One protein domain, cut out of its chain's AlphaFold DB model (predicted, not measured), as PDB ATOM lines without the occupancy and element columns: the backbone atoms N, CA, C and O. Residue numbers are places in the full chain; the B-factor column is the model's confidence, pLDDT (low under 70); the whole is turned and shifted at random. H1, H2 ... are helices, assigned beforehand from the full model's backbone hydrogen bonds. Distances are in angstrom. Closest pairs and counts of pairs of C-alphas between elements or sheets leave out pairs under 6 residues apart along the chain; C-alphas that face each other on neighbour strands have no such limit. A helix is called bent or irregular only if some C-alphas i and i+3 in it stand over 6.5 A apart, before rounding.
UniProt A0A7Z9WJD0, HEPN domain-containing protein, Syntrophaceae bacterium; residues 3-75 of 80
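AT A GLANCE: This is residues 3 to 75 of the 80 residues of the protein "HEPN domain-containing protein" of Syntrophaceae bacterium (UniProt A0A7Z9WJD0). What is the overall picture? A long kinked helix, H2, runs through the middle of three helices, with the short H1 folded back beside it as a helical hairpin and the long H3 crossing it on the other side. How is it made up and how large is it? The printed part has 73 residues with three named helices, H1, H2 and H3 in chain order, and no named strand; the class is all helix. It is elongated, spanning 40 by 24 by 16 A, and only just loose, close to compact, with a radius of gyration of the C-alphas of 13.7 A.

IN THESE COORDINATES: Where is the longest helix? H2 is residues 26 to 46, 32.0 A from first to last C-alpha, beginning at C-alpha 26 (55.745, 65.294, 90.524). It is irregular, with C-alphas 30 and 33 7.5 A apart, and has a kink of 43 degrees near residue 33. Where are the others? H1 is residues 14 to 22, 12.1 A long. H3 is residues 56 to 75, 28.7 A long, ending at C-alpha 75 (46.643, 69.225, 101.108).

HOW THE PARTS SIT: How does H2 meet its neighbours? H1 and H2 touch as a hairpin at a shallow tilt of 12 degrees, opposite ways; their closest C-alphas, of Leu 14 and Cys 35, are 5.4 A apart. Residues 31 to 38 of H2 alone touch residues 62 to 69 of H3, at a steep tilt of 45 degrees, opposite ways; the closest C-alphas, of Thr 34 and Ser 62, are 6.6 A apart. Do H1 and H3 meet? They are apart. What do the backbones show? Every O i to N i+4 pair is within hydrogen-bond range in H1 and H3, but 10 of 17 in H2.

THE WHOLE: How far does it reach? The two C-alphas farthest apart, of Gly 5 and Thr 51, are 40.3 A apart. Are there cuts or long links? The printed part has no cut; the link H1 to H2 is tight and H2 to H3 is short. Where is confidence low? Residue 51 is under 70; the mean pLDDT of the printed part is 88.1.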
ATOM      1  N   SER A   3      39.657  63.197  92.613       88.94
ATOM      2  CA  SER A   3      39.493  64.661  92.567       88.94
ATOM      3  C   SER A   3      39.992  65.307  91.266       88.94
ATOM      4  O   SER A   3      39.610  66.423  90.945       88.94
ATOM      5  N   ARG A   4      40.837  64.608  90.497       88.62
ATOM      6  CA  ARG A   4      41.382  65.045  89.203       88.62
ATOM      7  C   ARG A   4      40.660  64.387  88.011       88.62
ATOM      8  O   ARG A   4      41.166  64.427  86.895       88.62
ATOM      9  N   GLY A   5      39.506  63.750  88.234       89.56
ATOM     10  CA  GLY A   5      38.699  63.124  87.179       89.56
ATOM     11  C   GLY A   5      39.205  61.761  86.693       89.56
ATOM     12  O   GLY A   5      38.709  61.245  85.691       89.56
ATOM     13  N   TRP A   6      40.176  61.152  87.384       90.19
ATOM     14  CA  TRP A   6      40.631  59.800  87.056       90.19
ATOM     15  C   TRP A   6      39.491  58.789  87.236       90.19
ATOM     16  O   TRP A   6      38.823  58.767  88.272       90.19
ATOM     17  N   LYS A   7      39.276  57.920  86.242       88.25
ATOM     18  CA  LYS A   7      38.274  56.851  86.334       88.25
ATOM     19  C   LYS A   7      38.734  55.810  87.349       88.25
ATOM     20  O   LYS A   7      39.793  55.217  87.167       88.25
ATOM     21  N   LEU A   8      37.912  55.565  88.370       84.44
ATOM     22  CA  LEU A   8      38.192  54.589  89.419       84.44
ATOM     23  C   LEU A   8      38.512  53.214  88.816       84.44
ATOM     24  O   LEU A   8      37.635  52.541  88.266       84.44
ATOM     25  N   LYS A   9      39.763  52.781  88.967       85.19
ATOM     26  CA  LYS A   9      40.176  51.392  88.753       85.19
ATOM     27  C   LYS A   9      40.262  50.711  90.118       85.19
ATOM     28  O   LYS A   9      40.830  51.278  91.047       85.19
ATOM     29  N   ARG A  10      39.708  49.502  90.253       81.69
ATOM     30  CA  ARG A  10      39.783  48.698  91.490       81.69
ATOM     31  C   ARG A  10      41.145  48.005  91.606       81.69
ATOM     32  O   ARG A  10      41.230  46.785  91.533       81.69
ATOM     33  N   ILE A  11      42.199  48.804  91.732       84.50
ATOM     34  CA  ILE A  11      43.581  48.353  91.917       84.50
ATOM     35  C   ILE A  11      44.053  48.753  93.318       84.50
ATOM     36  O   ILE A  11      43.723  49.837  93.791       84.50
ATOM     37  N   HIS A  12      44.794  47.862  93.975       80.94
ATOM     38  CA  HIS A  12      45.440  48.116  95.273       80.94
ATOM     39  C   HIS A  12      46.958  48.281  95.125       80.94
ATOM     40  O   HIS A  12      47.673  48.361  96.117       80.94
ATOM     41  N   ASP A  13      47.441  48.298  93.884       87.12
ATOM     42  CA  ASP A  13      48.841  48.505  93.554       87.12
ATOM     43  C   ASP A  13      49.192  49.979  93.793       87.12
ATOM     44  O   ASP A  13      48.768  50.869  93.045       87.12
ATOM     45  N   LEU A  14      49.905  50.233  94.892       90.81
ATOM     46  CA  LEU A  14      50.273  51.582  95.303       90.81
ATOM     47  C   LEU A  14      51.271  52.222  94.335       90.81
ATOM     48  O   LEU A  14      51.195  53.430  94.140       90.81
ATOM     49  N   GLU A  15      52.150  51.446  93.697       91.62
ATOM     50  CA  GLU A  15      53.097  51.969  92.708       91.62
ATOM     51  C   GLU A  15      52.359  52.446  91.458       91.62
ATOM     52  O   GLU A  15      52.570  53.567  90.998       91.62
ATOM     53  N   GLN A  16      51.400  51.656  90.971       91.94
ATOM     54  CA  GLN A  16      50.583  52.059  89.831       91.94
ATOM     55  C   GLN A  16      49.730  53.300  90.138       91.94
ATOM     56  O   GLN A  16      49.557  54.170  89.283       91.94
ATOM     57  N   LEU A  17      49.181  53.406  91.352       93.19
ATOM     58  CA  LEU A  17      48.447  54.602  91.778       93.19
ATOM     59  C   LEU A  17      49.371  55.820  91.909       93.19
ATOM     60  O   LEU A  17      48.964  56.933  91.565       93.19
ATOM     61  N   LEU A  18      50.603  55.616  92.374       94.88
ATOM     62  CA  LEU A  18      51.609  56.661  92.492       94.88
ATOM     63  C   LEU A  18      52.020  57.199  91.120       94.88
ATOM     64  O   LEU A  18      52.016  58.412  90.923       94.88
ATOM     65  N   ASP A  19      52.278  56.319  90.152       94.75
ATOM     66  CA  ASP A  19      52.627  56.701  88.779       94.75
ATOM     67  C   ASP A  19      51.538  57.562  88.128       94.75
ATOM     68  O   ASP A  19      51.830  58.519  87.411       94.75
ATOM     69  N   GLU A  20      50.262  57.270  88.393       94.69
ATOM     70  CA  GLU A  20      49.168  58.138  87.951       94.69
ATOM     71  C   GLU A  20      49.156  59.479  88.697       94.69
ATOM     72  O   GLU A  20      48.832  60.499  88.094       94.69
ATOM     73  N   ALA A  21      49.494  59.512  89.990       94.06
ATOM     74  CA  ALA A  21      49.509  60.739  90.788       94.06
ATOM     75  C   ALA A  21      50.641  61.693  90.372       94.06
ATOM     76  O   ALA A  21      50.409  62.900  90.268       94.06
ATOM     77  N   ILE A  22      51.818  61.152  90.047       95.75
ATOM     78  CA  ILE A  22      53.005  61.894  89.588       95.75
ATOM     79  C   ILE A  22      52.723  62.692  88.315       95.75
ATOM     80  O   ILE A  22      53.206  63.813  88.166       95.75
ATOM     81  N   LYS A  23      51.878  62.165  87.420       94.88
ATOM     82  CA  LYS A  23      51.447  62.881  86.204       94.88
ATOM     83  C   LYS A  23      50.730  64.201  86.511       94.88
ATOM     84  O   LYS A  23      50.687  65.071  85.648       94.88
ATOM     85  N   TYR A  24      50.149  64.338  87.705       92.94
ATOM     86  CA  TYR A  24      49.474  65.557  88.156       92.94
ATOM     87  C   TYR A  24      50.349  66.410  89.075       92.94
ATOM     88  O   TYR A  24      50.321  67.631  88.956       92.94
ATOM     89  N   ASN A  25      51.097  65.786  89.990       94.00
ATOM     90  CA  ASN A  25      52.061  66.472  90.843       94.00
ATOM     91  C   ASN A  25      53.340  65.611  91.004       94.00
ATOM     92  O   ASN A  25      53.304  64.596  91.701       94.00
ATOM     93  N   PRO A  26      54.478  66.018  90.411       95.75
ATOM     94  CA  PRO A  26      55.745  65.294  90.524       95.75
ATOM     95  C   PRO A  26      56.271  65.113  91.954       95.75
ATOM     96  O   PRO A  26      57.006  64.163  92.206       95.75
ATOM     97  N   ASP A  27      55.861  65.955  92.907       95.94
ATOM     98  CA  ASP A  27      56.284  65.861  94.312       95.94
ATOM     99  C   ASP A  27      55.823  64.561  94.990       95.94
ATOM    100  O   ASP A  27      56.338  64.199  96.051       95.94
ATOM    101  N   PHE A  28      54.876  63.834  94.384       95.62
ATOM    102  CA  PHE A  28      54.491  62.498  94.831       95.62
ATOM    103  C   PHE A  28      55.634  61.477  94.732       95.62
ATOM    104  O   PHE A  28      55.659  60.550  95.538       95.62
ATOM    105  N   GLU A  29      56.606  61.652  93.829       96.56
ATOM    106  CA  GLU A  29      57.701  60.694  93.594       96.56
ATOM    107  C   GLU A  29      58.474  60.335  94.875       96.56
ATOM    108  O   GLU A  29      58.903  59.197  95.052       96.56
ATOM    109  N   ARG A  30      58.565  61.267  95.834       95.44
ATOM    110  CA  ARG A  30      59.233  61.047  97.128       95.44
ATOM    111  C   ARG A  30      58.640  59.911  97.973       95.44
ATOM    112  O   ARG A  30      59.278  59.485  98.926       95.44
ATOM    113  N   PHE A  31      57.426  59.451  97.665       95.31
ATOM    114  CA  PHE A  31      56.750  58.369  98.388       95.31
ATOM    115  C   PHE A  31      56.938  56.986  97.741       95.31
ATOM    116  O   PHE A  31      56.372  56.008  98.233       95.31
ATOM    117  N   ARG A  32      57.728  56.867  96.661       94.56
ATOM    118  CA  ARG A  32      57.900  55.603  95.923       94.56
ATOM    119  C   ARG A  32      58.397  54.456  96.800       94.56
ATOM    120  O   ARG A  32      57.785  53.387  96.805       94.56
ATOM    121  N   GLU A  33      59.441  54.691  97.588       92.12
ATOM    122  CA  GLU A  33      59.988  53.676  98.498       92.12
ATOM    123  C   GLU A  33      58.961  53.239  99.557       92.12
ATOM    124  O   GLU A  33      58.832  52.048  99.857       92.12
ATOM    125  N   THR A  34      58.166  54.175 100.085       92.06
ATOM    126  CA  THR A  34      57.094  53.878 101.043       92.06
ATOM    127  C   THR A  34      56.028  52.971 100.418       92.06
ATOM    128  O   THR A  34      55.624  51.987 101.045       92.06
ATOM    129  N   CYS A  35      55.593  53.247  99.182       91.81
ATOM    130  CA  CYS A  35      54.609  52.435  98.450       91.81
ATOM    131  C   CYS A  35      55.106  51.006  98.184       91.81
ATOM    132  O   CYS A  35      54.373  50.040  98.418       91.81
ATOM    133  N   GLN A  36      56.361  50.862  97.754       89.31
ATOM    134  CA  GLN A  36      56.992  49.559  97.520       89.31
ATOM    135  C   GLN A  36      57.063  48.729  98.804       89.31
ATOM    136  O   GLN A  36      56.627  47.575  98.847       89.31
ATOM    137  N   ARG A  37      57.547  49.337  99.891       88.50
ATOM    138  CA  ARG A  37      57.715  48.655 101.179       88.50
ATOM    139  C   ARG A  37      56.383  48.222 101.794       88.50
ATOM    140  O   ARG A  37      56.248  47.079 102.224       88.50
ATOM    141  N   THR A  38      55.383  49.102 101.803       85.44
ATOM    142  CA  THR A  38      54.068  48.804 102.402       85.44
ATOM    143  C   THR A  38      53.277  47.752 101.625       85.44
ATOM    144  O   THR A  38      52.550  46.968 102.236       85.44
ATOM    145  N   THR A  39      53.482  47.648 100.309       81.88
ATOM    146  CA  THR A  39      52.924  46.552  99.499       81.88
ATOM    147  C   THR A  39      53.442  45.188  99.974       81.88
ATOM    148  O   THR A  39      52.683  44.219 100.035       81.88
ATOM    149  N   GLY A  40      54.705  45.117 100.411       79.56
ATOM    150  CA  GLY A  40      55.287  43.911 101.005       79.56
ATOM    151  C   GLY A  40      54.597  43.479 102.304       79.56
ATOM    152  O   GLY A  40      54.405  42.285 102.530       79.56
ATOM    153  N   TYR A  41      54.147  44.425 103.133       81.44
ATOM    154  CA  TYR A  41      53.503  44.114 104.417       81.44
ATOM    155  C   TYR A  41      52.139  43.447 104.251       81.44
ATOM    156  O   TYR A  41      51.803  42.535 105.003       81.44
ATOM    157  N   TYR A  42      51.382  43.842 103.225       74.31
ATOM    158  CA  TYR A  42      50.104  43.209 102.896       74.31
ATOM    159  C   TYR A  42      50.259  41.721 102.546       74.31
ATOM    160  O   TYR A  42      49.381  40.906 102.834       74.31
ATOM    161  N   MET A  43      51.387  41.348 101.937       72.75
ATOM    162  CA  MET A  43      51.669  39.961 101.571       72.75
ATOM    163  C   MET A  43      51.980  39.108 102.806       72.75
ATOM    164  O   MET A  43      51.497  37.981 102.887       72.75
ATOM    165  N   VAL A  44      52.731  39.649 103.774       76.31
ATOM    166  CA  VAL A  44      53.080  38.953 105.029       76.31
ATOM    167  C   VAL A  44      51.826  38.574 105.818       76.31
ATOM    168  O   VAL A  44      51.697  37.435 106.253       76.31
ATOM    169  N   ASP A  45      50.872  39.498 105.951       71.00
ATOM    170  CA  ASP A  45      49.637  39.259 106.711       71.00
ATOM    171  C   ASP A  45      48.721  38.219 106.035       71.00
ATOM    172  O   ASP A  45      47.998  37.467 106.687       71.00
ATOM    173  N   ARG A  46      48.772  38.134 104.699       75.25
ATOM    174  CA  ARG A  46      47.888  37.265 103.911       75.25
ATOM    175  C   ARG A  46      48.443  35.865 103.665       75.25
ATOM    176  O   ARG A  46      47.660  34.939 103.442       75.25
ATOM    177  N   TYR A  47      49.765  35.699 103.658       76.94
ATOM    178  CA  TYR A  47      50.417  34.449 103.275       76.94
ATOM    179  C   TYR A  47      51.301  33.911 104.408       76.94
ATOM    180  O   TYR A  47      52.432  34.367 104.567       76.94
ATOM    181  N   PRO A  48      50.859  32.861 105.130       71.44
ATOM    182  CA  PRO A  48      51.564  32.334 106.308       71.44
ATOM    183  C   PRO A  48      52.939  31.713 106.006       71.44
ATOM    184  O   PRO A  48      53.676  31.365 106.922       71.44
ATOM    185  N   PHE A  49      53.295  31.557 104.729       77.00
ATOM    186  CA  PHE A  49      54.590  31.035 104.283       77.00
ATOM    187  C   PHE A  49      55.653  32.131 104.123       77.00
ATOM    188  O   PHE A  49      56.825  31.817 103.925       77.00
ATOM    189  N   ILE A  50      55.260  33.408 104.181       74.56
ATOM    190  CA  ILE A  50      56.195  34.531 104.170       74.56
ATOM    191  C   ILE A  50      56.667  34.740 105.605       74.56
ATOM    192  O   ILE A  50      55.950  35.267 106.447       74.56
ATOM    193  N   THR A  51      57.882  34.282 105.894       64.56
ATOM    194  CA  THR A  51      58.454  34.293 107.249       64.56
ATOM    195  C   THR A  51      59.195  35.584 107.589       64.56
ATOM    196  O   THR A  51      59.511  35.826 108.753       64.56
ATOM    197  N   ALA A  52      59.488  36.414 106.586       71.06
ATOM    198  CA  ALA A  52      60.141  37.702 106.763       71.06
ATOM    199  C   ALA A  52      59.103  38.762 107.155       71.06
ATOM    200  O   ALA A  52      58.575  39.481 106.307       71.06
ATOM    201  N   SER A  53      58.799  38.830 108.449       75.31
ATOM    202  CA  SER A  53      57.978  39.901 109.010       75.31
ATOM    203  C   SER A  53      58.836  41.135 109.298       75.31
ATOM    204  O   SER A  53      59.942  40.987 109.826       75.31
ATOM    205  N   PRO A  54      58.347  42.349 108.997       82.19
ATOM    206  CA  PRO A  54      59.042  43.574 109.371       82.19
ATOM    207  C   PRO A  54      59.154  43.695 110.894       82.19
ATOM    208  O   PRO A  54      58.260  43.297 111.643       82.19
ATOM    209  N   SER A  55      60.251  44.283 111.352       88.81
ATOM    210  CA  SER A  55      60.437  44.678 112.744       88.81
ATOM    211  C   SER A  55      59.451  45.778 113.150       88.81
ATOM    212  O   SER A  55      58.957  46.551 112.326       88.81
ATOM    213  N   GLU A  56      59.209  45.917 114.455       89.25
ATOM    214  CA  GLU A  56      58.380  47.004 114.990       89.25
ATOM    215  C   GLU A  56      58.888  48.387 114.548       89.25
ATOM    216  O   GLU A  56      58.096  49.276 114.234       89.25
ATOM    217  N   GLN A  57      60.209  48.571 114.481       90.62
ATOM    218  CA  GLN A  57      60.812  49.830 114.053       90.62
ATOM    219  C   GLN A  57      60.493  50.145 112.585       90.62
ATOM    220  O   GLN A  57      60.135  51.280 112.269       90.62
ATOM    221  N   GLU A  58      60.573  49.147 111.704       87.62
ATOM    222  CA  GLU A  58      60.214  49.289 110.289       87.62
ATOM    223  C   GLU A  58      58.725  49.600 110.113       87.62
ATOM    224  O   GLU A  58      58.371  50.476 109.317       87.62
ATOM    225  N   ILE A  59      57.860  48.956 110.905       89.56
ATOM    226  CA  ILE A  59      56.419  49.243 110.922       89.56
ATOM    227  C   ILE A  59      56.171  50.687 111.368       89.56
ATOM    228  O   ILE A  59      55.435  51.415 110.706       89.56
ATOM    229  N   ARG A  60      56.804  51.137 112.459       92.31
ATOM    230  CA  ARG A  60      56.643  52.507 112.977       92.31
ATOM    231  C   ARG A  60      57.123  53.568 111.988       92.31
ATOM    232  O   ARG A  60      56.447  54.582 111.824       92.31
ATOM    233  N   SER A  61      58.258  53.344 111.322       91.38
ATOM    234  CA  SER A  61      58.749  54.236 110.258       91.38
ATOM    235  C   SER A  61      57.766  54.287 109.090       91.38
ATOM    236  O   SER A  61      57.380  55.377 108.672       91.38
ATOM    237  N   SER A  62      57.295  53.130 108.622       90.69
ATOM    238  CA  SER A  62      56.345  53.061 107.507       90.69
ATOM    239  C   SER A  62      55.013  53.724 107.833       90.69
ATOM    240  O   SER A  62      54.436  54.392 106.980       90.69
ATOM    241  N   LEU A  63      54.526  53.568 109.069       92.56
ATOM    242  CA  LEU A  63      53.310  54.227 109.533       92.56
ATOM    243  C   LEU A  63      53.462  55.748 109.471       92.56
ATOM    244  O   LEU A  63      52.603  56.424 108.913       92.56
ATOM    245  N   LYS A  64      54.577  56.278 109.985       95.12
ATOM    246  CA  LYS A  64      54.855  57.716 109.956       95.12
ATOM    247  C   LYS A  64      54.900  58.260 108.524       95.12
ATOM    248  O   LYS A  64      54.276  59.277 108.239       95.12
ATOM    249  N   GLU A  65      55.588  57.575 107.616       94.19
ATOM    250  CA  GLU A  65      55.644  57.972 106.201       94.19
ATOM    251  C   GLU A  65      54.274  57.876 105.516       94.19
ATOM    252  O   GLU A  65      53.899  58.755 104.741       94.19
ATOM    253  N   GLY A  66      53.484  56.848 105.840       93.75
ATOM    254  CA  GLY A  66      52.110  56.711 105.361       93.75
ATOM    255  C   GLY A  66      51.210  57.861 105.826       93.75
ATOM    256  O   GLY A  66      50.435  58.400 105.035       93.75
ATOM    257  N   GLU A  67      51.342  58.294 107.082       95.19
ATOM    258  CA  GLU A  67      50.639  59.469 107.611       95.19
ATOM    259  C   GLU A  67      51.077  60.769 106.919       95.19
ATOM    260  O   GLU A  67      50.246  61.636 106.639       95.19
ATOM    261  N   GLU A  68      52.369  60.923 106.628       95.94
ATOM    262  CA  GLU A  68      52.900  62.064 105.879       95.94
ATOM    263  C   GLU A  68      52.355  62.099 104.446       95.94
ATOM    264  O   GLU A  68      51.913  63.156 103.980       95.94
ATOM    265  N   MET A  69      52.297  60.945 103.775       95.06
ATOM    266  CA  MET A  69      51.684  60.805 102.456       95.06
ATOM    267  C   MET A  69      50.194  61.153 102.493       95.06
ATOM    268  O   MET A  69      49.725  61.931 101.663       95.06
ATOM    269  N   ALA A  70      49.446  60.648 103.478       94.25
ATOM    270  CA  ALA A  70      48.025  60.951 103.634       94.25
ATOM    271  C   ALA A  70      47.775  62.455 103.832       94.25
ATOM    272  O   ALA A  70      46.907  63.029 103.172       94.25
ATOM    273  N   LYS A  71      48.576  63.117 104.677       95.31
ATOM    274  CA  LYS A  71      48.520  64.577 104.869       95.31
ATOM    275  C   LYS A  71      48.857  65.336 103.591       95.31
ATOM    276  O   LYS A  71      48.247  66.364 103.310       95.31
ATOM    277  N   PHE A  72      49.828  64.858 102.816       95.25
ATOM    278  CA  PHE A  72      50.170  65.470 101.536       95.25
ATOM    279  C   PHE A  72      49.024  65.355 100.528       95.25
ATOM    280  O   PHE A  72      48.648  66.354  99.923       95.25
ATOM    281  N   VAL A  73      48.407  64.174 100.416       93.75
ATOM    282  CA  VAL A  73      47.214  63.973  99.583       93.75
ATOM    283  C   VAL A  73      46.084  64.906 100.016       93.75
ATOM    284  O   VAL A  73      45.480  65.530  99.152       93.75
ATOM    285  N   GLN A  74      45.819  65.034 101.323       92.25
ATOM    286  CA  GLN A  74      44.794  65.940 101.864       92.25
ATOM    287  C   GLN A  74      45.040  67.401 101.468       92.25
ATOM    288  O   GLN A  74      44.129  68.077 101.000       92.25
ATOM    289  N   LYS A  75      46.285  67.876 101.568       91.62
ATOM    290  CA  LYS A  75      46.643  69.225 101.108       91.62
ATOM    291  C   LYS A  75      46.442  69.396  99.602       91.62
ATOM    292  O   LYS A  75      45.978  70.442  99.167       91.62
TER     293      LYS A  75